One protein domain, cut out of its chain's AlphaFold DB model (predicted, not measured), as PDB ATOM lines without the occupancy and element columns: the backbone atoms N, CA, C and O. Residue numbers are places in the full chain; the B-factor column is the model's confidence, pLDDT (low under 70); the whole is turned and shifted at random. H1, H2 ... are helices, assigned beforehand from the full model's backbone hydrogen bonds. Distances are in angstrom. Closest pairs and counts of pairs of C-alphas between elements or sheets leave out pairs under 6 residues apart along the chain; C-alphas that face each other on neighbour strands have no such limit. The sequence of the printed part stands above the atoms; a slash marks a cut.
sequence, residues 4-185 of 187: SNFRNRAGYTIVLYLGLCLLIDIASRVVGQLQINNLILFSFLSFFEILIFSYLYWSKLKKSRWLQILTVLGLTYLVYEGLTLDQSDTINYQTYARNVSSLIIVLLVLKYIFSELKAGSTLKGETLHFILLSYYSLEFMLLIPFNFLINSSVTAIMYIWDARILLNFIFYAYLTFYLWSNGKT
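AT A GLANCE: This is residues 4 to 185 of the 187 residues of an uncharacterized protein of Nonlabens spongiae (UniProt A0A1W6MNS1). Six long helices run up and down along one axis in two facing rows, H1, H2 and H4 in one and H5, H6 and H7 in the other. H5 packs on H2 and H4, and the last part of H7 reaches H1, while H6 keeps off H1 and H2. The 182 printed residues, class all helix, have seven named helices, H1 to H7 in chain order, and no named strand. The whole is compact, radius of gyration of the C-alphas 17.2 A, spanning 51 by 37 by 28 A.

IN THESE COORDINATES: H1, residues 4 to 33, begins at C-alpha 4 (40.036, 42.782, 79.657) and measures 44.3 A. H2 is residues 40 to 56, 24.8 A; H3, 58 to 61, 4.8 A; H4, 65 to 84, 28.3 A; H5, 96 to 118, 32.8 A; H6, 126 to 149, 35.0 A. H7, residues 154 to 184, measures 45.3 A and ends at C-alpha 184 (44.864, 46.370, 93.013).

HOW THE PARTS SIT: The hub H5 touches H2, H3, H4 and H6. Its closest C-alphas to H2 are Ser 101 and Ser 46, 5.6 A, the same way at a shallow 12 degrees; to H4, Ala 97 and Leu 78, 5.6 A; to H3, Tyr 112 and Lys 60, 6.3 A. H5 and H6 form a hairpin, C-alphas Ser 102 and Tyr 136 closest at 5.2 A. H1 and H7 touch with residues 11 to 18 and 172 to 182 alone, at a steep tilt of 40 degrees, closest C-alphas Gly 11 and Leu 179, 6.4 A. H1 and H6 are apart. In H1, H2, H4, H5 and H7 every O i to N i+4 pair is within hydrogen-bond range; in H6, 17 of 20; H3 is too short for one.

THE WHOLE: The C-alphas of Leu 34 and Gly 120 are farthest apart, 54.1 A. The printed part has no cut; the H4 to H5 link is long, 11 residues. Mean pLDDT of the printed part is 84.8; 21 residues are under 70, among them 86 to 95.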
ATOM      1  N   SER A   4      39.044  43.405  78.770       54.47
ATOM      2  CA  SER A   4      40.036  42.782  79.657       54.47
ATOM      3  C   SER A   4      41.395  42.528  78.990       54.47
ATOM      4  O   SER A   4      42.431  42.679  79.637       54.47
ATOM      5  N   ASN A   5      41.424  42.199  77.692       59.28
ATOM      6  CA  ASN A   5      42.667  41.853  76.993       59.28
ATOM      7  C   ASN A   5      43.561  43.070  76.745       59.28
ATOM      8  O   ASN A   5      44.781  42.945  76.804       59.28
ATOM      9  N   PHE A   6      42.980  44.248  76.496       60.38
ATOM     10  CA  PHE A   6      43.766  45.468  76.299       60.38
ATOM     11  C   PHE A   6      44.409  45.948  77.603       60.38
ATOM     12  O   PHE A   6      45.605  46.220  77.614       60.38
ATOM     13  N   ARG A   7      43.647  45.977  78.708       66.12
ATOM     14  CA  ARG A   7      44.166  46.387  80.024       66.12
ATOM     15  C   ARG A   7      45.303  45.475  80.489       66.12
ATOM     16  O   ARG A   7      46.327  45.964  80.953       66.12
ATOM     17  N   ASN A   8      45.159  44.164  80.285       72.88
ATOM     18  CA  ASN A   8      46.231  43.210  80.568       72.88
ATOM     19  C   ASN A   8      47.458  43.455  79.689       72.88
ATOM     20  O   ASN A   8      48.566  43.524  80.207       72.88
ATOM     21  N   ARG A   9      47.269  43.626  78.374       78.75
ATOM     22  CA  ARG A   9      48.380  43.868  77.448       78.75
ATOM     23  C   ARG A   9      49.142  45.147  77.793       78.75
ATOM     24  O   ARG A   9      50.360  45.095  77.864       78.75
ATOM     25  N   ALA A  10      48.440  46.249  78.058       83.69
ATOM     26  CA  ALA A  10      49.053  47.512  78.460       83.69
ATOM     27  C   ALA A  10      49.858  47.370  79.759       83.69
ATOM     28  O   ALA A  10      51.003  47.810  79.807       83.69
ATOM     29  N   GLY A  11      49.310  46.688  80.771       84.88
ATOM     30  CA  GLY A  11      50.025  46.406  82.018       84.88
ATOM     31  C   GLY A  11      51.321  45.622  81.794       84.88
ATOM     32  O   GLY A  11      52.381  46.073  82.218       84.88
ATOM     33  N   TYR A  12      51.267  44.498  81.068       86.00
ATOM     34  CA  TYR A  12      52.464  43.703  80.759       86.00
ATOM     35  C   TYR A  12      53.499  44.492  79.954       86.00
ATOM     36  O   TYR A  12      54.689  44.409  80.245       86.00
ATOM     37  N   THR A  13      53.059  45.282  78.971       88.25
ATOM     38  CA  THR A  13      53.951  46.137  78.184       88.25
ATOM     39  C   THR A  13      54.661  47.168  79.063       88.25
ATOM     40  O   THR A  13      55.863  47.352  78.908       88.25
ATOM     41  N   ILE A  14      53.953  47.824  79.991       89.94
ATOM     42  CA  ILE A  14      54.559  48.822  80.888       89.94
ATOM     43  C   ILE A  14      55.529  48.156  81.868       89.94
ATOM     44  O   ILE A  14      56.607  48.691  82.096       89.94
ATOM     45  N   VAL A  15      55.193  46.985  82.417       89.62
ATOM     46  CA  VAL A  15      56.119  46.223  83.276       89.62
ATOM     47  C   VAL A  15      57.390  45.866  82.511       89.62
ATOM     48  O   VAL A  15      58.488  46.062  83.023       89.62
ATOM     49  N   LEU A  16      57.250  45.384  81.273       91.31
ATOM     50  CA  LEU A  16      58.387  45.057  80.420       91.31
ATOM     51  C   LEU A  16      59.223  46.304  80.097       91.31
ATOM     52  O   LEU A  16      60.447  46.232  80.144       91.31
ATOM     53  N   TYR A  17      58.580  47.447  79.839       93.00
ATOM     54  CA  TYR A  17      59.256  48.730  79.646       93.00
ATOM     55  C   TYR A  17      60.062  49.153  80.878       93.00
ATOM     56  O   TYR A  17      61.258  49.394  80.764       93.00
ATOM     57  N   LEU A  18      59.443  49.179  82.063       91.69
ATOM     58  CA  LEU A  18      60.124  49.558  83.305       91.69
ATOM     59  C   LEU A  18      61.264  48.593  83.650       91.69
ATOM     60  O   LEU A  18      62.332  49.033  84.069       91.69
ATOM     61  N   GLY A  19      61.061  47.290  83.439       91.62
ATOM     62  CA  GLY A  19      62.108  46.286  83.608       91.62
ATOM     63  C   GLY A  19      63.289  46.528  82.669       91.62
ATOM     64  O   GLY A  19      64.435  46.461  83.098       91.62
ATOM     65  N   LEU A  20      63.020  46.875  81.409       93.19
ATOM     66  CA  LEU A  20      64.059  47.203  80.439       93.19
ATOM     67  C   LEU A  20      64.809  48.492  80.798       93.19
ATOM     68  O   LEU A  20      66.034  48.511  80.718       93.19
ATOM     69  N   CYS A  21      64.106  49.536  81.248       90.62
ATOM     70  CA  CYS A  21      64.736  50.756  81.759       90.62
ATOM     71  C   CYS A  21      65.667  50.449  82.936       90.62
ATOM     72  O   CYS A  21      66.812  50.882  82.930       90.62
ATOM     73  N   LEU A  22      65.218  49.639  83.899       90.06
ATOM     74  CA  LEU A  22      66.029  49.245  85.052       90.06
ATOM     75  C   LEU A  22      67.263  48.425  84.644       90.06
ATOM     76  O   LEU A  22      68.351  48.643  85.175       90.06
ATOM     77  N   LEU A  23      67.119  47.506  83.685       92.56
ATOM     78  CA  LEU A  23      68.248  46.744  83.147       92.56
ATOM     79  C   LEU A  23      69.271  47.651  82.461       92.56
ATOM     80  O   LEU A  23      70.469  47.469  82.669       92.56
ATOM     81  N   ILE A  24      68.816  48.629  81.676       91.12
ATOM     82  CA  ILE A  24      69.703  49.588  81.012       91.12
ATOM     83  C   ILE A  24      70.382  50.513  82.021       91.12
ATOM     84  O   ILE A  24      71.580  50.756  81.893       91.12
ATOM     85  N   ASP A  25      69.681  50.949  83.065       88.00
ATOM     86  CA  ASP A  25      70.273  51.723  84.157       88.00
ATOM     87  C   ASP A  25      71.397  50.942  84.850       88.00
ATOM     88  O   ASP A  25      72.493  51.470  85.044       88.00
ATOM     89  N   ILE A  26      71.172  49.665  85.176       89.38
ATOM     90  CA  ILE A  26      72.206  48.802  85.766       89.38
ATOM     91  C   ILE A  26      73.367  48.610  84.786       89.38
ATOM     92  O   ILE A  26      74.525  48.787  85.169       89.38
ATOM     93  N   ALA A  27      73.072  48.296  83.522       89.06
ATOM     94  CA  ALA A  27      74.083  48.116  82.488       89.06
ATOM     95  C   ALA A  27      74.936  49.378  82.309       89.06
ATOM     96  O   ALA A  27      76.153  49.272  82.213       89.06
ATOM     97  N   SER A  28      74.336  50.569  82.360       87.19
ATOM     98  CA  SER A  28      75.057  51.840  82.227       87.19
ATOM     99  C   SER A  28      76.082  52.055  83.340       87.19
ATOM    100  O   SER A  28      77.177  52.558  83.092       87.19
ATOM    101  N   ARG A  29      75.791  51.609  84.566       87.50
ATOM    102  CA  ARG A  29      76.746  51.693  85.680       87.50
ATOM    103  C   ARG A  29      77.914  50.732  85.491       87.50
ATOM    104  O   ARG A  29      79.051  51.115  85.740       87.50
ATOM    105  N   VAL A  30      77.638  49.513  85.028       88.06
ATOM    106  CA  VAL A  30      78.670  48.496  84.773       88.06
ATOM    107  C   VAL A  30      79.564  48.908  83.602       88.06
ATOM    108  O   VAL A  30      80.782  48.905  83.729       88.06
ATOM    109  N   VAL A  31      78.973  49.321  82.479       85.44
ATOM    110  CA  VAL A  31      79.709  49.781  81.289       85.44
ATOM    111  C   VAL A  31      80.528  51.037  81.615       85.44
ATOM    112  O   VAL A  31      81.683  51.134  81.202       85.44
ATOM    113  N   GLY A  32      80.005  51.921  82.473       82.12
ATOM    114  CA  GLY A  32      80.718  53.120  82.914       82.12
ATOM    115  C   GLY A  32      81.966  52.812  83.741       82.12
ATOM    116  O   GLY A  32      82.971  53.508  83.617       82.12
ATOM    117  N   GLN A  33      81.947  51.739  84.539       84.69
ATOM    118  CA  GLN A  33      83.133  51.268  85.271       84.69
ATOM    119  C   GLN A  33      84.214  50.709  84.339       84.69
ATOM    120  O   GLN A  33      85.396  50.782  84.663       84.69
ATOM    121  N   LEU A  34      83.822  50.186  83.175       80.69
ATOM    122  CA  LEU A  34      84.736  49.657  82.161       80.69
ATOM    123  C   LEU A  34      85.345  50.753  81.268       80.69
ATOM    124  O   LEU A  34      86.053  50.423  80.321       80.69
ATOM    125  N   GLN A  35      85.064  52.037  81.542       67.88
ATOM    126  CA  GLN A  35      85.428  53.191  80.700       67.88
ATOM    127  C   GLN A  35      84.931  53.082  79.246       67.88
ATOM    128  O   GLN A  35      85.405  53.793  78.362       67.88
ATOM    129  N   ILE A  36      83.949  52.211  78.996       72.56
ATOM    130  CA  ILE A  36      83.292  52.088  77.699       72.56
ATOM    131  C   ILE A  36      82.229  53.182  77.609       72.56
ATOM    132  O   ILE A  36      81.568  53.526  78.592       72.56
ATOM    133  N   ASN A  37      82.048  53.733  76.413       73.75
ATOM    134  CA  ASN A  37      81.052  54.762  76.177       73.75
ATOM    135  C   ASN A  37      79.621  54.235  76.430       73.75
ATOM    136  O   ASN A  37      79.043  53.508  75.621       73.75
ATOM    137  N   ASN A  38      79.025  54.657  77.550       79.56
ATOM    138  CA  ASN A  38      77.659  54.312  77.960       79.56
ATOM    139  C   ASN A  38      76.575  54.807  76.999       79.56
ATOM    140  O   ASN A  38      75.436  54.341  77.064       79.56
ATOM    141  N   LEU A  39      76.902  55.755  76.121       75.38
ATOM    142  CA  LEU A  39      75.940  56.391  75.233       75.38
ATOM    143  C   LEU A  39      75.311  55.393  74.252       75.38
ATOM    144  O   LEU A  39      74.140  55.535  73.913       75.38
ATOM    145  N   ILE A  40      76.007  54.306  73.896       79.75
ATOM    146  CA  ILE A  40      75.437  53.252  73.042       79.75
ATOM    147  C   ILE A  40      74.161  52.631  73.637       79.75
ATOM    148  O   ILE A  40      73.241  52.252  72.907       79.75
ATOM    149  N   LEU A  41      74.051  52.587  74.970       84.62
ATOM    150  CA  LEU A  41      72.877  52.060  75.665       84.62
ATOM    151  C   LEU A  41      71.628  52.925  75.438       84.62
ATOM    152  O   LEU A  41      70.519  52.393  75.457       84.62
ATOM    153  N   PHE A  42      71.781  54.224  75.156       81.19
ATOM    154  CA  PHE A  42      70.655  55.093  74.799       81.19
ATOM    155  C   PHE A  42      70.041  54.712  73.448       81.19
ATOM    156  O   PHE A  42      68.811  54.724  73.309       81.19
ATOM    157  N   SER A  43      70.862  54.330  72.465       85.38
ATOM    158  CA  SER A  43      70.379  53.833  71.171       85.38
ATOM    159  C   SER A  43      69.644  52.501  71.336       85.38
ATOM    160  O   SER A  43      68.547  52.333  70.801       85.38
ATOM    161  N   PHE A  44      70.180  51.587  72.157       88.56
ATOM    162  CA  PHE A  44      69.503  50.328  72.487       88.56
ATOM    163  C   PHE A  44      68.164  50.553  73.198       88.56
ATOM    164  O   PHE A  44      67.159  49.960  72.805       88.56
ATOM    165  N   LEU A  45      68.114  51.439  74.198       91.19
ATOM    166  CA  LEU A  45      66.867  51.788  74.882       91.19
ATOM    167  C   LEU A  45      65.820  52.300  73.888       91.19
ATOM    168  O   LEU A  45      64.684  51.832  73.885       91.19
ATOM    169  N   SER A  46      66.223  53.216  73.007       91.75
ATOM    170  CA  SER A  46      65.353  53.812  71.989       91.75
ATOM    171  C   SER A  46      64.820  52.766  71.002       91.75
ATOM    172  O   SER A  46      63.653  52.815  70.608       91.75
ATOM    173  N   PHE A  47      65.643  51.775  70.646       93.25
ATOM    174  CA  PHE A  47      65.240  50.651  69.800       93.25
ATOM    175  C   PHE A  47      64.160  49.800  70.472       93.25
ATOM    176  O   PHE A  47      63.106  49.538  69.883       93.25
ATOM    177  N   PHE A  48      64.383  49.413  71.728       94.00
ATOM    178  CA  PHE A  48      63.408  48.626  72.473       94.00
ATOM    179  C   PHE A  48      62.124  49.402  72.757       94.00
ATOM    180  O   PHE A  48      61.046  48.824  72.659       94.00
ATOM    181  N   GLU A  49      62.198  50.702  73.029       93.75
ATOM    182  CA  GLU A  49      61.017  51.553  73.181       93.75
ATOM    183  C   GLU A  49      60.112  51.495  71.949       93.75
ATOM    184  O   GLU A  49      58.919  51.202  72.079       93.75
ATOM    185  N   ILE A  50      60.667  51.680  70.744       94.56
ATOM    186  CA  ILE A  50      59.880  51.561  69.512       94.56
ATOM    187  C   ILE A  50      59.236  50.178  69.422       94.56
ATOM    188  O   ILE A  50      58.044  50.096  69.129       94.56
ATOM    189  N   LEU A  51      59.969  49.091  69.683       93.88
ATOM    190  CA  LEU A  51      59.410  47.735  69.628       93.88
ATOM    191  C   LEU A  51      58.256  47.536  70.621       93.88
ATOM    192  O   LEU A  51      57.195  47.026  70.252       93.88
ATOM    193  N   ILE A  52      58.441  47.975  71.863       93.75
ATOM    194  CA  ILE A  52      57.475  47.846  72.958       93.75
ATOM    195  C   ILE A  52      56.191  48.616  72.638       93.75
ATOM    196  O   ILE A  52      55.088  48.061  72.715       93.75
ATOM    197  N   PHE A  53      56.304  49.880  72.228       93.38
ATOM    198  CA  PHE A  53      55.134  50.699  71.911       93.38
ATOM    199  C   PHE A  53      54.501  50.308  70.573       93.38
ATOM    200  O   PHE A  53      53.274  50.316  70.451       93.38
ATOM    201  N   SER A  54      55.284  49.843  69.601       92.31
ATOM    202  CA  SER A  54      54.747  49.251  68.369       92.31
ATOM    203  C   SER A  54      53.941  47.988  68.662       92.31
ATOM    204  O   SER A  54      52.884  47.778  68.064       92.31
ATOM    205  N   TYR A  55      54.385  47.169  69.621       91.31
ATOM    206  CA  TYR A  55      53.610  46.036  70.113       91.31
ATOM    207  C   TYR A  55      52.315  46.502  70.790       91.31
ATOM    208  O   TYR A  55      51.246  45.980  70.460       91.31
ATOM    209  N   LEU A  56      52.361  47.515  71.664       88.94
ATOM    210  CA  LEU A  56      51.165  48.068  72.317       88.94
ATOM    211  C   LEU A  56      50.107  48.523  71.299       88.94
ATOM    212  O   LEU A  56      48.934  48.151  71.401       88.94
ATOM    213  N   TYR A  57      50.536  49.257  70.270       88.94
ATOM    214  CA  TYR A  57      49.673  49.826  69.232       88.94
ATOM    215  C   TYR A  57      49.563  48.963  67.967       88.94
ATOM    216  O   TYR A  57      49.069  49.422  66.933       88.94
ATOM    217  N   TRP A  58      49.943  47.684  68.041       85.44
ATOM    218  CA  TRP A  58      50.023  46.779  66.888       85.44
ATOM    219  C   TRP A  58      48.731  46.694  66.063       85.44
ATOM    220  O   TRP A  58      48.764  46.597  64.836       85.44
ATOM    221  N   SER A  59      47.569  46.765  66.722       78.00
ATOM    222  CA  SER A  59      46.260  46.728  66.053       78.00
ATOM    223  C   SER A  59      46.035  47.915  65.111       78.00
ATOM    224  O   SER A  59      45.323  47.781  64.113       78.00
ATOM    225  N   LYS A  60      46.642  49.067  65.409       79.88
ATOM    226  CA  LYS A  60      46.600  50.269  64.571       79.88
ATOM    227  C   LYS A  60      47.756  50.299  63.587       79.88
ATOM    228  O   LYS A  60      47.529  50.635  62.426       79.88
ATOM    229  N   LEU A  61      48.942  49.857  64.011       76.75
ATOM    230  CA  LEU A  61      50.106  49.729  63.139       76.75
ATOM    231  C   LEU A  61      49.785  48.850  61.922       76.75
ATOM    232  O   LEU A  61      49.976  49.279  60.788       76.75
ATOM    233  N   LYS A  62      49.161  47.681  62.129       82.00
ATOM    234  CA  LYS A  62      48.736  46.771  61.047       82.00
ATOM    235  C   LYS A  62      47.829  47.414  59.991       82.00
ATOM    236  O   LYS A  62      47.843  46.989  58.841       82.00
ATOM    237  N   LYS A  63      47.046  48.431  60.361       85.88
ATOM    238  CA  LYS A  63      46.101  49.098  59.452       85.88
ATOM    239  C   LYS A  63      46.729  50.236  58.648       85.88
ATOM    240  O   LYS A  63      46.139  50.666  57.663       85.88
ATOM    241  N   SER A  64      47.893  50.747  59.049       88.38
ATOM    242  CA  SER A  64      48.532  51.893  58.402       88.38
ATOM    243  C   SER A  64      49.898  51.511  57.841       88.38
ATOM    244  O   SER A  64      50.884  51.453  58.573       88.38
ATOM    245  N   ARG A  65      49.960  51.291  56.520       88.44
ATOM    246  CA  ARG A  65      51.212  50.972  55.809       88.44
ATOM    247  C   ARG A  65      52.287  52.041  56.019       88.44
ATOM    248  O   ARG A  65      53.438  51.696  56.243       88.44
ATOM    249  N   TRP A  66      51.904  53.319  56.027       89.50
ATOM    250  CA  TRP A  66      52.840  54.420  56.271       89.50
ATOM    251  C   TRP A  66      53.517  54.322  57.642       89.50
ATOM    252  O   TRP A  66      54.731  54.455  57.733       89.50
ATOM    253  N   LEU A  67      52.762  54.017  58.703       88.94
ATOM    254  CA  LEU A  67      53.343  53.856  60.039       88.94
ATOM    255  C   LEU A  67      54.238  52.621  60.141       88.94
ATOM    256  O   LEU A  67      55.233  52.669  60.853       88.94
ATOM    257  N   GLN A  68      53.920  51.537  59.429       90.88
ATOM    258  CA  GLN A  68      54.802  50.368  59.355       90.88
ATOM    259  C   GLN A  68      56.135  50.731  58.706       90.88
ATOM    260  O   GLN A  68      57.176  50.449  59.286       90.88
ATOM    261  N   ILE A  69      56.095  51.404  57.553       92.75
ATOM    262  CA  ILE A  69      57.298  51.864  56.848       92.75
ATOM    263  C   ILE A  69      58.114  52.780  57.759       92.75
ATOM    264  O   ILE A  69      59.300  52.549  57.944       92.75
ATOM    265  N   LEU A  70      57.473  53.764  58.388       92.19
ATOM    266  CA  LEU A  70      58.127  54.712  59.286       92.19
ATOM    267  C   LEU A  70      58.753  54.023  60.513       92.19
ATOM    268  O   LEU A  70      59.870  54.351  60.896       92.19
ATOM    269  N   THR A  71      58.075  53.025  61.085       92.25
ATOM    270  CA  THR A  71      58.603  52.222  62.202       92.25
ATOM    271  C   THR A  71      59.810  51.395  61.763       92.25
ATOM    272  O   THR A  71      60.821  51.378  62.457       92.25
ATOM    273  N   VAL A  72      59.733  50.730  60.605       94.31
ATOM    274  CA  VAL A  72      60.843  49.936  60.056       94.31
ATOM    275  C   VAL A  72      62.037  50.830  59.736       94.31
ATOM    276  O   VAL A  72      63.144  50.511  60.146       94.31
ATOM    277  N   LEU A  73      61.818  51.970  59.075       93.56
ATOM    278  CA  LEU A  73      62.874  52.945  58.794       93.56
ATOM    279  C   LEU A  73      63.521  53.459  60.081       93.56
ATOM    280  O   LEU A  73      64.743  53.520  60.153       93.56
ATOM    281  N   GLY A  74      62.724  53.766  61.107       93.00
ATOM    282  CA  GLY A  74      63.233  54.172  62.415       93.00
ATOM    283  C   GLY A  74      64.084  53.100  63.087       93.00
ATOM    284  O   GLY A  74      65.173  53.394  63.562       93.00
ATOM    285  N   LEU A  75      63.632  51.844  63.089       93.69
ATOM    286  CA  LEU A  75      64.406  50.730  63.648       93.69
ATOM    287  C   LEU A  75      65.709  50.502  62.875       93.69
ATOM    288  O   LEU A  75      66.756  50.335  63.495       93.69
ATOM    289  N   THR A  76      65.666  50.537  61.542       93.19
ATOM    290  CA  THR A  76      66.865  50.421  60.701       93.19
ATOM    291  C   THR A  76      67.839  51.563  60.970       93.19
ATOM    292  O   THR A  76      69.037  51.321  61.077       93.19
ATOM    293  N   TYR A  77      67.335  52.791  61.125       91.44
ATOM    294  CA  TYR A  77      68.149  53.952  61.474       91.44
ATOM    295  C   TYR A  77      68.843  53.773  62.830       91.44
ATOM    296  O   TYR A  77      70.046  53.982  62.924       91.44
ATOM    297  N   LEU A  78      68.121  53.302  63.850       89.75
ATOM    298  CA  LEU A  78      68.691  53.043  65.177       89.75
ATOM    299  C   LEU A  78      69.770  51.959  65.164       89.75
ATOM    300  O   LEU A  78      70.766  52.078  65.871       89.75
ATOM    301  N   VAL A  79      69.581  50.906  64.365       89.94
ATOM    302  CA  VAL A  79      70.602  49.866  64.179       89.94
ATOM    303  C   VAL A  79      71.817  50.439  63.457       89.94
ATOM    304  O   VAL A  79      72.941  50.195  63.880       89.94
ATOM    305  N   TYR A  80      71.601  51.221  62.399       89.56
ATOM    306  CA  TYR A  80      72.682  51.874  61.668       89.56
ATOM    307  C   TYR A  80      73.500  52.797  62.576       89.56
ATOM    308  O   TYR A  80      74.717  52.659  62.621       89.56
ATOM    309  N   GLU A  81      72.847  53.679  63.335       84.69
ATOM    310  CA  GLU A  81      73.503  54.560  64.307       84.69
ATOM    311  C   GLU A  81      74.236  53.739  65.375       84.69
ATOM    312  O   GLU A  81      75.407  53.973  65.633       84.69
ATOM    313  N   GLY A  82      73.609  52.694  65.923       82.88
ATOM    314  CA  GLY A  82      74.251  51.788  66.878       82.88
ATOM    315  C   GLY A  82      75.538  51.125  66.364       82.88
ATOM    316  O   GLY A  82      76.447  50.889  67.156       82.88
ATOM    317  N   LEU A  83      75.625  50.832  65.062       83.94
ATOM    318  CA  LEU A  83      76.785  50.184  64.434       83.94
ATOM    319  C   LEU A  83      77.873  51.166  63.988       83.94
ATOM    320  O   LEU A  83      79.037  50.782  63.925       83.94
ATOM    321  N   THR A  84      77.503  52.398  63.631       81.06
ATOM    322  CA  THR A  84      78.443  53.421  63.141       81.06
ATOM    323  C   THR A  84      78.985  54.322  64.239       81.06
ATOM    324  O   THR A  84      79.876  55.129  63.978       81.06
ATOM    325  N   LEU A  85      78.474  54.182  65.462       74.56
ATOM    326  CA  LEU A  85      78.949  54.925  66.616       74.56
ATOM    327  C   LEU A  85      80.395  54.569  66.958       74.56
ATOM    328  O   LEU A  85      80.688  53.496  67.489       74.56
ATOM    329  N   ASP A  86      81.289  55.515  66.680       68.44
ATOM    330  CA  ASP A  86      82.675  55.454  67.115       68.44
ATOM    331  C   ASP A  86      82.731  55.624  68.640       68.44
ATOM    332  O   ASP A  86      82.254  56.610  69.208       68.44
ATOM    333  N   GLN A  87      83.286  54.626  69.326       64.75
ATOM    334  CA  GLN A  87      83.357  54.607  70.787       64.75
ATOM    335  C   GLN A  87      84.348  55.639  71.340       64.75
ATOM    336  O   GLN A  87      84.311  55.921  72.537       64.75
ATOM    337  N   SER A  88      85.218  56.189  70.487       59.16
ATOM    338  CA  SER A  88      86.331  57.051  70.885       59.16
ATOM    339  C   SER A  88      85.984  58.538  71.017       59.16
ATOM    340  O   SER A  88      86.710  59.255  71.706       59.16
ATOM    341  N   ASP A  89      84.871  59.005  70.436       62.84
ATOM    342  CA  ASP A  89      84.528  60.432  70.398       62.84
ATOM    343  C   ASP A  89      83.199  60.737  71.112       62.84
ATOM    344  O   ASP A  89      82.125  60.870  70.522       62.84
ATOM    345  N   THR A  90      83.261  60.842  72.443       60.03
ATOM    346  CA  THR A  90      82.112  61.208  73.290       60.03
ATOM    347  C   THR A  90      81.683  62.667  73.135       60.03
ATOM    348  O   THR A  90      80.571  63.014  73.522       60.03
ATOM    349  N   ILE A  91      82.557  63.533  72.609       54.72
ATOM    350  CA  ILE A  91      82.346  64.988  72.572       54.72
ATOM    351  C   ILE A  91      81.378  65.367  71.443       54.72
ATOM    352  O   ILE A  91      80.575  66.282  71.601       54.72
ATOM    353  N   ASN A  92      81.386  64.610  70.343       53.59
ATOM    354  CA  ASN A  92      80.522  64.840  69.183       53.59
ATOM    355  C   ASN A  92      79.269  63.945  69.147       53.59
ATOM    356  O   ASN A  92      78.568  63.903  68.134       53.59
ATOM    357  N   TYR A  93      78.963  63.225  70.231       62.97
ATOM    358  CA  TYR A  93      77.826  62.307  70.267       62.97
ATOM    359  C   TYR A  93      76.487  63.061  70.230       62.97
ATOM    360  O   TYR A  93      76.003  63.572  71.240       62.97
ATOM    361  N   GLN A  94      75.862  63.103  69.054       64.12
ATOM    362  CA  GLN A  94      74.524  63.653  68.844       64.12
ATOM    363  C   GLN A  94      73.524  62.501  68.722       64.12
ATOM    364  O   GLN A  94      73.497  61.797  67.717       64.12
ATOM    365  N   THR A  95      72.697  62.293  69.748       67.69
ATOM    366  CA  THR A  95      71.777  61.143  69.826       67.69
ATOM    367  C   THR A  95      70.490  61.388  69.041       67.69
ATOM    368  O   THR A  95      69.397  61.511  69.604       67.69
ATOM    369  N   TYR A  96      70.593  61.455  67.718       81.81
ATOM    370  CA  TYR A  96      69.417  61.563  66.852       81.81
ATOM    371  C   TYR A  96      68.490  60.348  66.991       81.81
ATOM    372  O   TYR A  96      67.273  60.503  66.848       81.81
ATOM    373  N   ALA A  97      69.023  59.187  67.392       84.44
ATOM    374  CA  ALA A  97      68.270  57.998  67.782       84.44
ATOM    375  C   ALA A  97      67.058  58.313  68.666       84.44
ATOM    376  O   ALA A  97      65.933  57.886  68.388       84.44
ATOM    377  N   ARG A  98      67.277  59.091  69.733       87.44
ATOM    378  CA  ARG A  98      66.253  59.387  70.740       87.44
ATOM    379  C   ARG A  98      65.148  60.290  70.188       87.44
ATOM    380  O   ARG A  98      63.981  60.146  70.557       87.44
ATOM    381  N   ASN A  99      65.500  61.188  69.270       90.56
ATOM    382  CA  ASN A  99      64.537  62.056  68.593       90.56
ATOM    383  C   ASN A  99      63.636  61.246  67.677       90.56
ATOM    384  O   ASN A  99      62.415  61.394  67.711       90.56
ATOM    385  N   VAL A 100      64.249  60.369  66.881       92.00
ATOM    386  CA  VAL A 100      63.530  59.504  65.951       92.00
ATOM    387  C   VAL A 100      62.595  58.570  66.717       92.00
ATOM    388  O   VAL A 100      61.418  58.481  66.365       92.00
ATOM    389  N   SER A 101      63.056  57.933  67.800       93.62
ATOM    390  CA  SER A 101      62.200  57.052  68.603       93.62
ATOM    391  C   SER A 101      61.027  57.790  69.241       93.62
ATOM    392  O   SER A 101      59.884  57.351  69.093       93.62
ATOM    393  N   SER A 102      61.279  58.941  69.869       93.88
ATOM    394  CA  SER A 102      60.236  59.743  70.516       93.88
ATOM    395  C   SER A 102      59.182  60.203  69.508       93.88
ATOM    396  O   SER A 102      57.984  60.041  69.747       93.88
ATOM    397  N   LEU A 103      59.606  60.679  68.332       95.00
ATOM    398  CA  LEU A 103      58.701  61.096  67.261       95.00
ATOM    399  C   LEU A 103      57.833  59.937  66.751       95.00
ATOM    400  O   LEU A 103      56.623  60.094  66.585       95.00
ATOM    401  N   ILE A 104      58.426  58.762  66.519       94.75
ATOM    402  CA  ILE A 104      57.686  57.576  66.066       94.75
ATOM    403  C   ILE A 104      56.621  57.190  67.093       94.75
ATOM    404  O   ILE A 104      55.470  56.945  66.722       94.75
ATOM    405  N   ILE A 105      56.966  57.180  68.383       95.44
ATOM    406  CA  ILE A 105      56.023  56.845  69.454       95.44
ATOM    407  C   ILE A 105      54.888  57.872  69.517       95.44
ATOM    408  O   ILE A 105      53.723  57.474  69.557       95.44
ATOM    409  N   VAL A 106      55.187  59.172  69.426       96.31
ATOM    410  CA  VAL A 106      54.169  60.236  69.344       96.31
ATOM    411  C   VAL A 106      53.202  59.986  68.186       96.31
ATOM    412  O   VAL A 106      51.985  59.996  68.384       96.31
ATOM    413  N   LEU A 107      53.711  59.689  66.987       94.81
ATOM    414  CA  LEU A 107      52.876  59.414  65.814       94.81
ATOM    415  C   LEU A 107      51.997  58.167  65.996       94.81
ATOM    416  O   LEU A 107      50.832  58.170  65.583       94.81
ATOM    417  N   LEU A 108      52.517  57.114  66.634       93.38
ATOM    418  CA  LEU A 108      51.745  55.909  66.954       93.38
ATOM    419  C   LEU A 108      50.599  56.215  67.922       93.38
ATOM    420  O   LEU A 108      49.457  55.812  67.671       93.38
ATOM    421  N   VAL A 109      50.889  56.950  68.998       94.31
ATOM    422  CA  VAL A 109      49.905  57.325  70.019       94.31
ATOM    423  C   VAL A 109      48.834  58.239  69.420       94.31
ATOM    424  O   VAL A 109      47.643  57.964  69.571       94.31
ATOM    425  N   LEU A 110      49.226  59.265  68.659       93.88
ATOM    426  CA  LEU A 110      48.289  60.157  67.971       93.88
ATOM    427  C   LEU A 110      47.392  59.392  67.006       93.88
ATOM    428  O   LEU A 110      46.173  59.576  67.011       93.88
ATOM    429  N   LYS A 111      47.962  58.493  66.194       91.75
ATOM    430  CA  LYS A 111      47.157  57.688  65.273       91.75
ATOM    431  C   LYS A 111      46.134  56.848  66.022       91.75
ATOM    432  O   LYS A 111      44.998  56.728  65.555       91.75
ATOM    433  N   TYR A 112      46.534  56.252  67.144       89.81
ATOM    434  CA  TYR A 112      45.625  55.500  67.992       89.81
ATOM    435  C   TYR A 112      44.477  56.390  68.474       89.81
ATOM    436  O   TYR A 112      43.327  56.072  68.168       89.81
ATOM    437  N   ILE A 113      44.787  57.532  69.098       90.75
ATOM    438  CA  ILE A 113      43.793  58.469  69.639       90.75
ATOM    439  C   ILE A 113      42.817  58.926  68.549       90.75
ATOM    440  O   ILE A 113      41.612  58.722  68.680       90.75
ATOM    441  N   PHE A 114      43.317  59.438  67.420       90.31
ATOM    442  CA  PHE A 114      42.463  59.881  66.313       90.31
ATOM    443  C   PHE A 114      41.584  58.762  65.750       90.31
ATOM    444  O   PHE A 114      40.457  59.009  65.326       90.31
ATOM    445  N   SER A 115      42.088  57.526  65.720       87.56
ATOM    446  CA  SER A 115      41.311  56.397  65.209       87.56
ATOM    447  C   SER A 115      40.160  55.984  66.127       87.56
ATOM    448  O   SER A 115      39.149  55.513  65.614       87.56
ATOM    449  N   GLU A 116      40.309  56.140  67.444       85.88
ATOM    450  CA  GLU A 116      39.241  55.882  68.419       85.88
ATOM    451  C   GLU A 116      38.226  57.031  68.413       85.88
ATOM    452  O   GLU A 116      37.030  56.787  68.277       85.88
ATOM    453  N   LEU A 117      38.698  58.285  68.388       87.94
ATOM    454  CA  LEU A 117      37.827  59.461  68.270       87.94
ATOM    455  C   LEU A 117      36.949  59.399  67.011       87.94
ATOM    456  O   LEU A 117      35.742  59.610  67.084       87.94
ATOM    457  N   LYS A 118      37.526  59.037  65.856       87.81
ATOM    458  CA  LYS A 118      36.768  58.882  64.602       87.81
ATOM    459  C   LYS A 118      35.753  57.735  64.656       87.81
ATOM    460  O   LYS A 118      34.756  57.776  63.944       87.81
ATOM    461  N   ALA A 119      36.015  56.704  65.456       85.44
ATOM    462  CA  ALA A 119      35.101  55.581  65.636       85.44
ATOM    463  C   ALA A 119      33.975  55.881  66.642       85.44
ATOM    464  O   ALA A 119      33.104  55.034  66.824       85.44
ATOM    465  N   GLY A 120      33.992  57.050  67.299       81.62
ATOM    466  CA  GLY A 120      33.046  57.394  68.362       81.62
ATOM    467  C   GLY A 120      33.187  56.507  69.601       81.62
ATOM    468  O   GLY A 120      32.261  56.425  70.406       81.62
ATOM    469  N   SER A 121      34.310  55.797  69.746       77.88
ATOM    470  CA  SER A 121      34.563  54.925  70.887       77.88
ATOM    471  C   SER A 121      35.162  55.716  72.047       77.88
ATOM    472  O   SER A 121      35.976  56.618  71.854       77.88
ATOM    473  N   THR A 122      34.785  55.348  73.273       76.81
ATOM    474  CA  THR A 122      35.492  55.816  74.469       76.81
ATOM    475  C   THR A 122      36.920  55.286  74.446       76.81
ATOM    476  O   THR A 122      37.155  54.100  74.164       76.81
ATOM    477  N   LEU A 123      37.893  56.157  74.719       76.12
ATOM    478  CA  LEU A 123      39.282  55.738  74.783       76.12
ATOM    479  C   LEU A 123      39.409  54.837  76.028       76.12
ATOM    480  O   LEU A 123      38.921  55.121  77.120       76.12
ATOM    481  N   LYS A 124      40.015  53.663  75.878       69.31
ATOM    482  CA  LYS A 124      40.215  52.755  77.017       69.31
ATOM    483  C   LYS A 124      41.571  53.045  77.625       69.31
ATOM    484  O   LYS A 124      42.572  52.910  76.939       69.31
ATOM    485  N   GLY A 125      41.608  53.404  78.907       74.25
ATOM    486  CA  GLY A 125      42.856  53.828  79.546       74.25
ATOM    487  C   GLY A 125      43.372  55.154  78.983       74.25
ATOM    488  O   GLY A 125      44.575  55.301  78.795       74.25
ATOM    489  N   GLU A 126      42.461  56.094  78.702       80.62
ATOM    490  CA  GLU A 126      42.725  57.409  78.082       80.62
ATOM    491  C   GLU A 126      43.958  58.085  78.676       80.62
ATOM    492  O   GLU A 126      44.850  58.531  77.961       80.62
ATOM    493  N   THR A 127      44.036  58.066  80.004       87.25
ATOM    494  CA  THR A 127      45.084  58.698  80.796       87.25
ATOM    495  C   THR A 127      46.479  58.192  80.426       87.25
ATOM    496  O   THR A 127      47.391  58.996  80.277       87.25
ATOM    497  N   LEU A 128      46.650  56.884  80.186       90.12
ATOM    498  CA  LEU A 128      47.939  56.318  79.778       90.12
ATOM    499  C   LEU A 128      48.363  56.847  78.406       90.12
ATOM    500  O   LEU A 128      49.519  57.205  78.213       90.12
ATOM    501  N   HIS A 129      47.433  56.902  77.453       91.31
ATOM    502  CA  HIS A 129      47.716  57.383  76.102       91.31
ATOM    503  C   HIS A 129      48.113  58.853  76.103       91.31
ATOM    504  O   HIS A 129      49.105  59.213  75.474       91.31
ATOM    505  N   PHE A 130      47.383  59.685  76.844       92.94
ATOM    506  CA  PHE A 130      47.723  61.096  76.979       92.94
ATOM    507  C   PHE A 130      49.059  61.298  77.682       92.94
ATOM    508  O   PHE A 130      49.846  62.113  77.219       92.94
ATOM    509  N   ILE A 131      49.381  60.522  78.719       94.44
ATOM    510  CA  ILE A 131      50.681  60.660  79.382       94.44
ATOM    511  C   ILE A 131      51.836  60.175  78.515       94.44
ATOM    512  O   ILE A 131      52.859  60.852  78.465       94.44
ATOM    513  N   LEU A 132      51.677  59.073  77.775       94.62
ATOM    514  CA  LEU A 132      52.671  58.660  76.782       94.62
ATOM    515  C   LEU A 132      52.868  59.748  75.721       94.62
ATOM    516  O   LEU A 132      54.002  60.076  75.385       94.62
ATOM    517  N   LEU A 133      51.776  60.336  75.224       96.12
ATOM    518  CA  LEU A 133      51.841  61.429  74.259       96.12
ATOM    519  C   LEU A 133      52.579  62.640  74.837       96.12
ATOM    520  O   LEU A 133      53.508  63.132  74.202       96.12
ATOM    521  N   SER A 134      52.188  63.108  76.022       95.69
ATOM    522  CA  SER A 134      52.790  64.266  76.681       95.69
ATOM    523  C   SER A 134      54.270  64.041  76.965       95.69
ATOM    524  O   SER A 134      55.079  64.889  76.607       95.69
ATOM    525  N   TYR A 135      54.636  62.891  77.536       96.00
ATOM    526  CA  TYR A 135      56.024  62.560  77.845       96.00
ATOM    527  C   TYR A 135      56.894  62.535  76.588       96.00
ATOM    528  O   TYR A 135      57.854  63.295  76.508       96.00
ATOM    529  N   TYR A 136      56.536  61.736  75.575       95.69
ATOM    530  CA  TYR A 136      57.364  61.621  74.370       95.69
ATOM    531  C   TYR A 136      57.364  62.900  73.520       95.69
ATOM    532  O   TYR A 136      58.346  63.165  72.830       95.69
ATOM    533  N   SER A 137      56.311  63.721  73.590       96.31
ATOM    534  CA  SER A 137      56.305  65.036  72.933       96.31
ATOM    535  C   SER A 137      57.242  66.016  73.634       96.31
ATOM    536  O   SER A 137      58.025  66.682  72.964       96.31
ATOM    537  N   LEU A 138      57.194  66.091  74.969       95.06
ATOM    538  CA  LEU A 138      58.088  66.951  75.745       95.06
ATOM    539  C   LEU A 138      59.544  66.498  75.621       95.06
ATOM    540  O   LEU A 138      60.414  67.332  75.397       95.06
ATOM    541  N   GLU A 139      59.802  65.193  75.683       92.75
ATOM    542  CA  GLU A 139      61.135  64.618  75.481       92.75
ATOM    543  C   GLU A 139      61.676  64.987  74.092       92.75
ATOM    544  O   GLU A 139      62.782  65.510  73.978       92.75
ATOM    545  N   PHE A 140      60.871  64.821  73.036       92.12
ATOM    546  CA  PHE A 140      61.244  65.246  71.685       92.12
ATOM    547  C   PHE A 140      61.538  66.753  71.610       92.12
ATOM    548  O   PHE A 140      62.557  67.155  71.050       92.12
ATOM    549  N   MET A 141      60.691  67.595  72.211       92.12
ATOM    550  CA  MET A 141      60.890  69.049  72.237       92.12
ATOM    551  C   MET A 141      62.152  69.466  73.000       92.12
ATOM    552  O   MET A 141      62.794  70.423  72.582       92.12
ATOM    553  N   LEU A 142      62.518  68.771  74.081       89.44
ATOM    554  CA  LEU A 142      63.729  69.048  74.863       89.44
ATOM    555  C   LEU A 142      65.008  68.595  74.151       89.44
ATOM    556  O   LEU A 142      66.059  69.214  74.313       89.44
ATOM    557  N   LEU A 143      64.933  67.540  73.344       86.00
ATOM    558  CA  LEU A 143      66.093  67.004  72.638       86.00
ATOM    559  C   LEU A 143      66.430  67.736  71.331       86.00
ATOM    560  O   LEU A 143      67.582  67.724  70.904       86.00
ATOM    561  N   ILE A 144      65.463  68.401  70.691       85.25
ATOM    562  CA  ILE A 144      65.745  69.264  69.530       85.25
ATOM    563  C   ILE A 144      66.802  70.331  69.864       85.25
ATOM    564  O   ILE A 144      67.837  70.353  69.195       85.25
ATOM    565  N   PRO A 145      66.604  71.210  70.870       79.75
ATOM    566  CA  PRO A 145      67.584  72.232  71.198       79.75
ATOM    567  C   PRO A 145      68.876  71.610  71.719       79.75
ATOM    568  O   PRO A 145      69.932  72.172  71.464       79.75
ATOM    569  N   PHE A 146      68.831  70.439  72.362       75.88
ATOM    570  CA  PHE A 146      70.033  69.725  72.797       75.88
ATOM    571  C   PHE A 146      71.018  69.481  71.643       75.88
ATOM    572  O   PHE A 146      72.208  69.763  71.776       75.88
ATOM    573  N   ASN A 147      70.514  69.066  70.478       73.12
ATOM    574  CA  ASN A 147      71.350  68.838  69.298       73.12
ATOM    575  C   ASN A 147      71.959  70.128  68.722       73.12
ATOM    576  O   ASN A 147      73.026  70.080  68.118       73.12
ATOM    577  N   PHE A 148      71.321  71.285  68.928       73.62
ATOM    578  CA  PHE A 148      71.867  72.588  68.526       73.62
ATOM    579  C   PHE A 148      72.800  73.193  69.583       73.62
ATOM    580  O   PHE A 148      73.725  73.934  69.255       73.62
ATOM    581  N   LEU A 149      72.559  72.882  70.857       71.00
ATOM    582  CA  LEU A 149      73.251  73.458  72.004       71.00
ATOM    583  C   LEU A 149      74.530  72.711  72.375       71.00
ATOM    584  O   LEU A 149      75.242  73.185  73.255       71.00
ATOM    585  N   ILE A 150      74.875  71.623  71.684       63.03
ATOM    586  CA  ILE A 150      76.138  70.899  71.896       63.03
ATOM    587  C   ILE A 150      77.373  71.802  71.698       63.03
ATOM    588  O   ILE A 150      78.396  71.590  72.335       63.03
ATOM    589  N   ASN A 151      77.241  72.867  70.895       67.00
ATOM    590  CA  ASN A 151      78.279  73.882  70.663       67.00
ATOM    591  C   ASN A 151      78.087  75.168  71.496       67.00
ATOM    592  O   ASN A 151      78.740  76.179  71.241       67.00
ATOM    593  N   SER A 152      77.147  75.175  72.443       70.06
ATOM    594  CA  SER A 152      76.789  76.346  73.252       70.06
ATOM    595  C   SER A 152      77.399  76.290  74.658       70.06
ATOM    596  O   SER A 152      78.100  75.349  75.020       70.06
ATOM    597  N   SER A 153      77.144  77.313  75.480       76.69
ATOM    598  CA  SER A 153      77.625  77.352  76.864       76.69
ATOM    599  C   SER A 153      77.148  76.137  77.670       76.69
ATOM    600  O   SER A 153      75.949  75.848  77.695       76.69
ATOM    601  N   VAL A 154      78.063  75.514  78.419       77.19
ATOM    602  CA  VAL A 154      77.807  74.360  79.307       77.19
ATOM    603  C   VAL A 154      76.578  74.567  80.206       77.19
ATOM    604  O   VAL A 154      75.798  73.643  80.421       77.19
ATOM    605  N   THR A 155      76.342  75.795  80.676       82.12
ATOM    606  CA  THR A 155      75.203  76.145  81.538       82.12
ATOM    607  C   THR A 155      73.840  75.877  80.888       82.12
ATOM    608  O   THR A 155      72.938  75.374  81.551       82.12
ATOM    609  N   ALA A 156      73.673  76.166  79.592       80.06
ATOM    610  CA  ALA A 156      72.410  75.935  78.884       80.06
ATOM    611  C   ALA A 156      72.120  74.433  78.715       80.06
ATOM    612  O   ALA A 156      70.980  73.994  78.866       80.06
ATOM    613  N   ILE A 157      73.171  73.647  78.460       81.88
ATOM    614  CA  ILE A 157      73.100  72.188  78.348       81.88
ATOM    615  C   ILE A 157      72.644  71.573  79.682       81.88
ATOM    616  O   ILE A 157      71.786  70.689  79.681       81.88
ATOM    617  N   MET A 158      73.160  72.065  80.815       83.44
ATOM    618  CA  MET A 158      72.781  71.569  82.147       83.44
ATOM    619  C   MET A 158      71.291  71.772  82.457       83.44
ATOM    620  O   MET A 158      70.634  70.819  82.865       83.44
ATOM    621  N   TYR A 159      70.716  72.946  82.168       88.31
ATOM    622  CA  TYR A 159      69.283  73.179  82.408       88.31
ATOM    623  C   TYR A 159      68.371  72.237  81.610       88.31
ATOM    624  O   TYR A 159      67.319  71.823  82.102       88.31
ATOM    625  N   ILE A 160      68.761  71.872  80.384       86.38
ATOM    626  CA  ILE A 160      68.009  70.899  79.580       86.38
ATOM    627  C   ILE A 160      68.097  69.509  80.205       86.38
ATOM    628  O   ILE A 160      67.086  68.808  80.278       86.38
ATOM    629  N   TRP A 161      69.276  69.109  80.680       85.75
ATOM    630  CA  TRP A 161      69.433  67.845  81.396       85.75
ATOM    631  C   TRP A 161      68.585  67.790  82.664       85.75
ATOM    632  O   TRP A 161      67.884  66.798  82.861       85.75
ATOM    633  N   ASP A 162      68.567  68.853  83.466       90.00
ATOM    634  CA  ASP A 162      67.744  68.924  84.677       90.00
ATOM    635  C   ASP A 162      66.250  68.792  84.353       90.00
ATOM    636  O   ASP A 162      65.531  68.010  84.984       90.00
ATOM    637  N   ALA A 163      65.781  69.488  83.312       91.50
ATOM    638  CA  ALA A 163      64.404  69.374  82.839       91.50
ATOM    639  C   ALA A 163      64.066  67.943  82.385       91.50
ATOM    640  O   ALA A 163      62.990  67.431  82.702       91.50
ATOM    641  N   ARG A 164      64.989  67.270  81.687       90.19
ATOM    642  CA  ARG A 164      64.819  65.869  81.267       90.19
ATOM    643  C   ARG A 164      64.794  64.908  82.452       90.19
ATOM    644  O   ARG A 164      63.968  63.998  82.470       90.19
ATOM    645  N   ILE A 165      65.648  65.107  83.455       90.81
ATOM    646  CA  ILE A 165      65.642  64.303  84.687       90.81
ATOM    647  C   ILE A 165      64.293  64.439  85.394       90.81
ATOM    648  O   ILE A 165      63.674  63.430  85.739       90.81
ATOM    649  N   LEU A 166      63.801  65.670  85.553       94.75
ATOM    650  CA  LEU A 166      62.497  65.928  86.158       94.75
ATOM    651  C   LEU A 166      61.361  65.268  85.360       94.75
ATOM    652  O   LEU A 166      60.495  64.612  85.944       94.75
ATOM    653  N   LEU A 167      61.379  65.398  84.032       94.31
ATOM    654  CA  LEU A 167      60.391  64.787  83.144       94.31
ATOM    655  C   LEU A 167      60.376  63.255  83.278       94.31
ATOM    656  O   LEU A 167      59.305  62.663  83.428       94.31
ATOM    657  N   ASN A 168      61.551  62.618  83.284       92.00
ATOM    658  CA  ASN A 168      61.693  61.174  83.484       92.00
ATOM    659  C   ASN A 168      61.166  60.732  84.851       92.00
ATOM    660  O   ASN A 168      60.441  59.741  84.940       92.00
ATOM    661  N   PHE A 169      61.473  61.486  85.909       94.00
ATOM    662  CA  PHE A 169      60.991  61.184  87.254       94.00
ATOM    663  C   PHE A 169      59.460  61.201  87.325       94.00
ATOM    664  O   PHE A 169      58.849  60.240  87.799       94.00
ATOM    665  N   ILE A 170      58.828  62.254  86.796       95.00
ATOM    666  CA  ILE A 170      57.364  62.375  86.745       95.00
ATOM    667  C   ILE A 170      56.757  61.219  85.940       95.00
ATOM    668  O   ILE A 170      55.768  60.614  86.361       95.00
ATOM    669  N   PHE A 171      57.361  60.880  84.801       94.44
ATOM    670  CA  PHE A 171      56.881  59.810  83.938       94.44
ATOM    671  C   PHE A 171      56.937  58.436  84.615       94.44
ATOM    672  O   PHE A 171      55.939  57.713  84.632       94.44
ATOM    673  N   TYR A 172      58.062  58.084  85.237       92.38
ATOM    674  CA  TYR A 172      58.209  56.808  85.942       92.38
ATOM    675  C   TYR A 172      57.341  56.719  87.194       92.38
ATOM    676  O   TYR A 172      56.745  55.665  87.445       92.38
ATOM    677  N   ALA A 173      57.196  57.815  87.942       93.38
ATOM    678  CA  ALA A 173      56.264  57.883  89.062       93.38
ATOM    679  C   ALA A 173      54.831  57.593  88.594       93.38
ATOM    680  O   ALA A 173      54.131  56.773  89.196       93.38
ATOM    681  N   TYR A 174      54.416  58.184  87.469       93.88
ATOM    682  CA  TYR A 174      53.104  57.917  86.900       93.88
ATOM    683  C   TYR A 174      52.939  56.470  86.433       93.88
ATOM    684  O   TYR A 174      51.941  55.840  86.778       93.88
ATOM    685  N   LEU A 175      53.884  55.914  85.664       91.81
ATOM    686  CA  LEU A 175      53.780  54.530  85.186       91.81
ATOM    687  C   LEU A 175      53.690  53.538  86.349       91.81
ATOM    688  O   LEU A 175      52.885  52.605  86.312       91.81
ATOM    689  N   THR A 176      54.456  53.778  87.411       90.06
ATOM    690  CA  THR A 176      54.411  52.979  88.640       90.06
ATOM    691  C   THR A 176      53.046  53.091  89.320       90.06
ATOM    692  O   THR A 176      52.434  52.077  89.657       90.06
ATOM    693  N   PHE A 177      52.508  54.307  89.458       90.69
ATOM    694  CA  PHE A 177      51.167  54.533  90.001       90.69
ATOM    695  C   PHE A 177      50.064  53.889  89.141       90.69
ATOM    696  O   PHE A 177      49.120  53.286  89.663       90.69
ATOM    697  N   TYR A 178      50.189  53.962  87.815       88.56
ATOM    698  CA  TYR A 178      49.278  53.330  86.864       88.56
ATOM    699  C   TYR A 178      49.280  51.805  87.020       88.56
ATOM    700  O   TYR A 178      48.215  51.186  87.051       88.56
ATOM    701  N   LEU A 179      50.453  51.185  87.161       87.56
ATOM    702  CA  LEU A 179      50.554  49.749  87.422       87.56
ATOM    703  C   LEU A 179      49.941  49.373  88.772       87.56
ATOM    704  O   LEU A 179      49.173  48.417  88.849       87.56
ATOM    705  N   TRP A 180      50.228  50.143  89.820       85.69
ATOM    706  CA  TRP A 180      49.724  49.890  91.167       85.69
ATOM    707  C   TRP A 180      48.193  49.971  91.250       85.69
ATOM    708  O   TRP A 180      47.539  49.069  91.777       85.69
ATOM    709  N   SER A 181      47.600  51.024  90.683       82.25
ATOM    710  CA  SER A 181      46.143  51.225  90.664       82.25
ATOM    711  C   SER A 181      45.402  50.140  89.872       82.25
ATOM    712  O   SER A 181      44.360  49.652  90.317       82.25
ATOM    713  N   ASN A 182      45.960  49.700  88.740       78.31
ATOM    714  CA  ASN A 182      45.375  48.632  87.924       78.31
ATOM    715  C   ASN A 182      45.689  47.216  88.439       78.31
ATOM    716  O   ASN A 182      44.971  46.273  88.101       78.31
ATOM    717  N   GLY A 183      46.741  47.054  89.247       67.12
ATOM    718  CA  GLY A 183      47.095  45.799  89.911       67.12
ATOM    719  C   GLY A 183      46.188  45.486  91.103       67.12
ATOM    720  O   GLY A 183      45.787  44.339  91.281       67.12
ATOM    721  N   LYS A 184      45.780  46.511  91.866       58.56
ATOM    722  CA  LYS A 184      44.864  46.370  93.013       58.56
ATOM    723  C   LYS A 184      43.456  45.909  92.645       58.56
ATOM    724  O   LYS A 184      42.789  45.296  93.460       58.56
ATOM    725  N   THR A 185      42.997  46.173  91.423       54.91
ATOM    726  CA  THR A 185      41.644  45.804  90.962       54.91
ATOM    727  C   THR A 185      41.515  44.326  90.559       54.91
ATOM    728  O   THR A 185      40.577  43.960  89.848       54.91
TER     729      THR A 185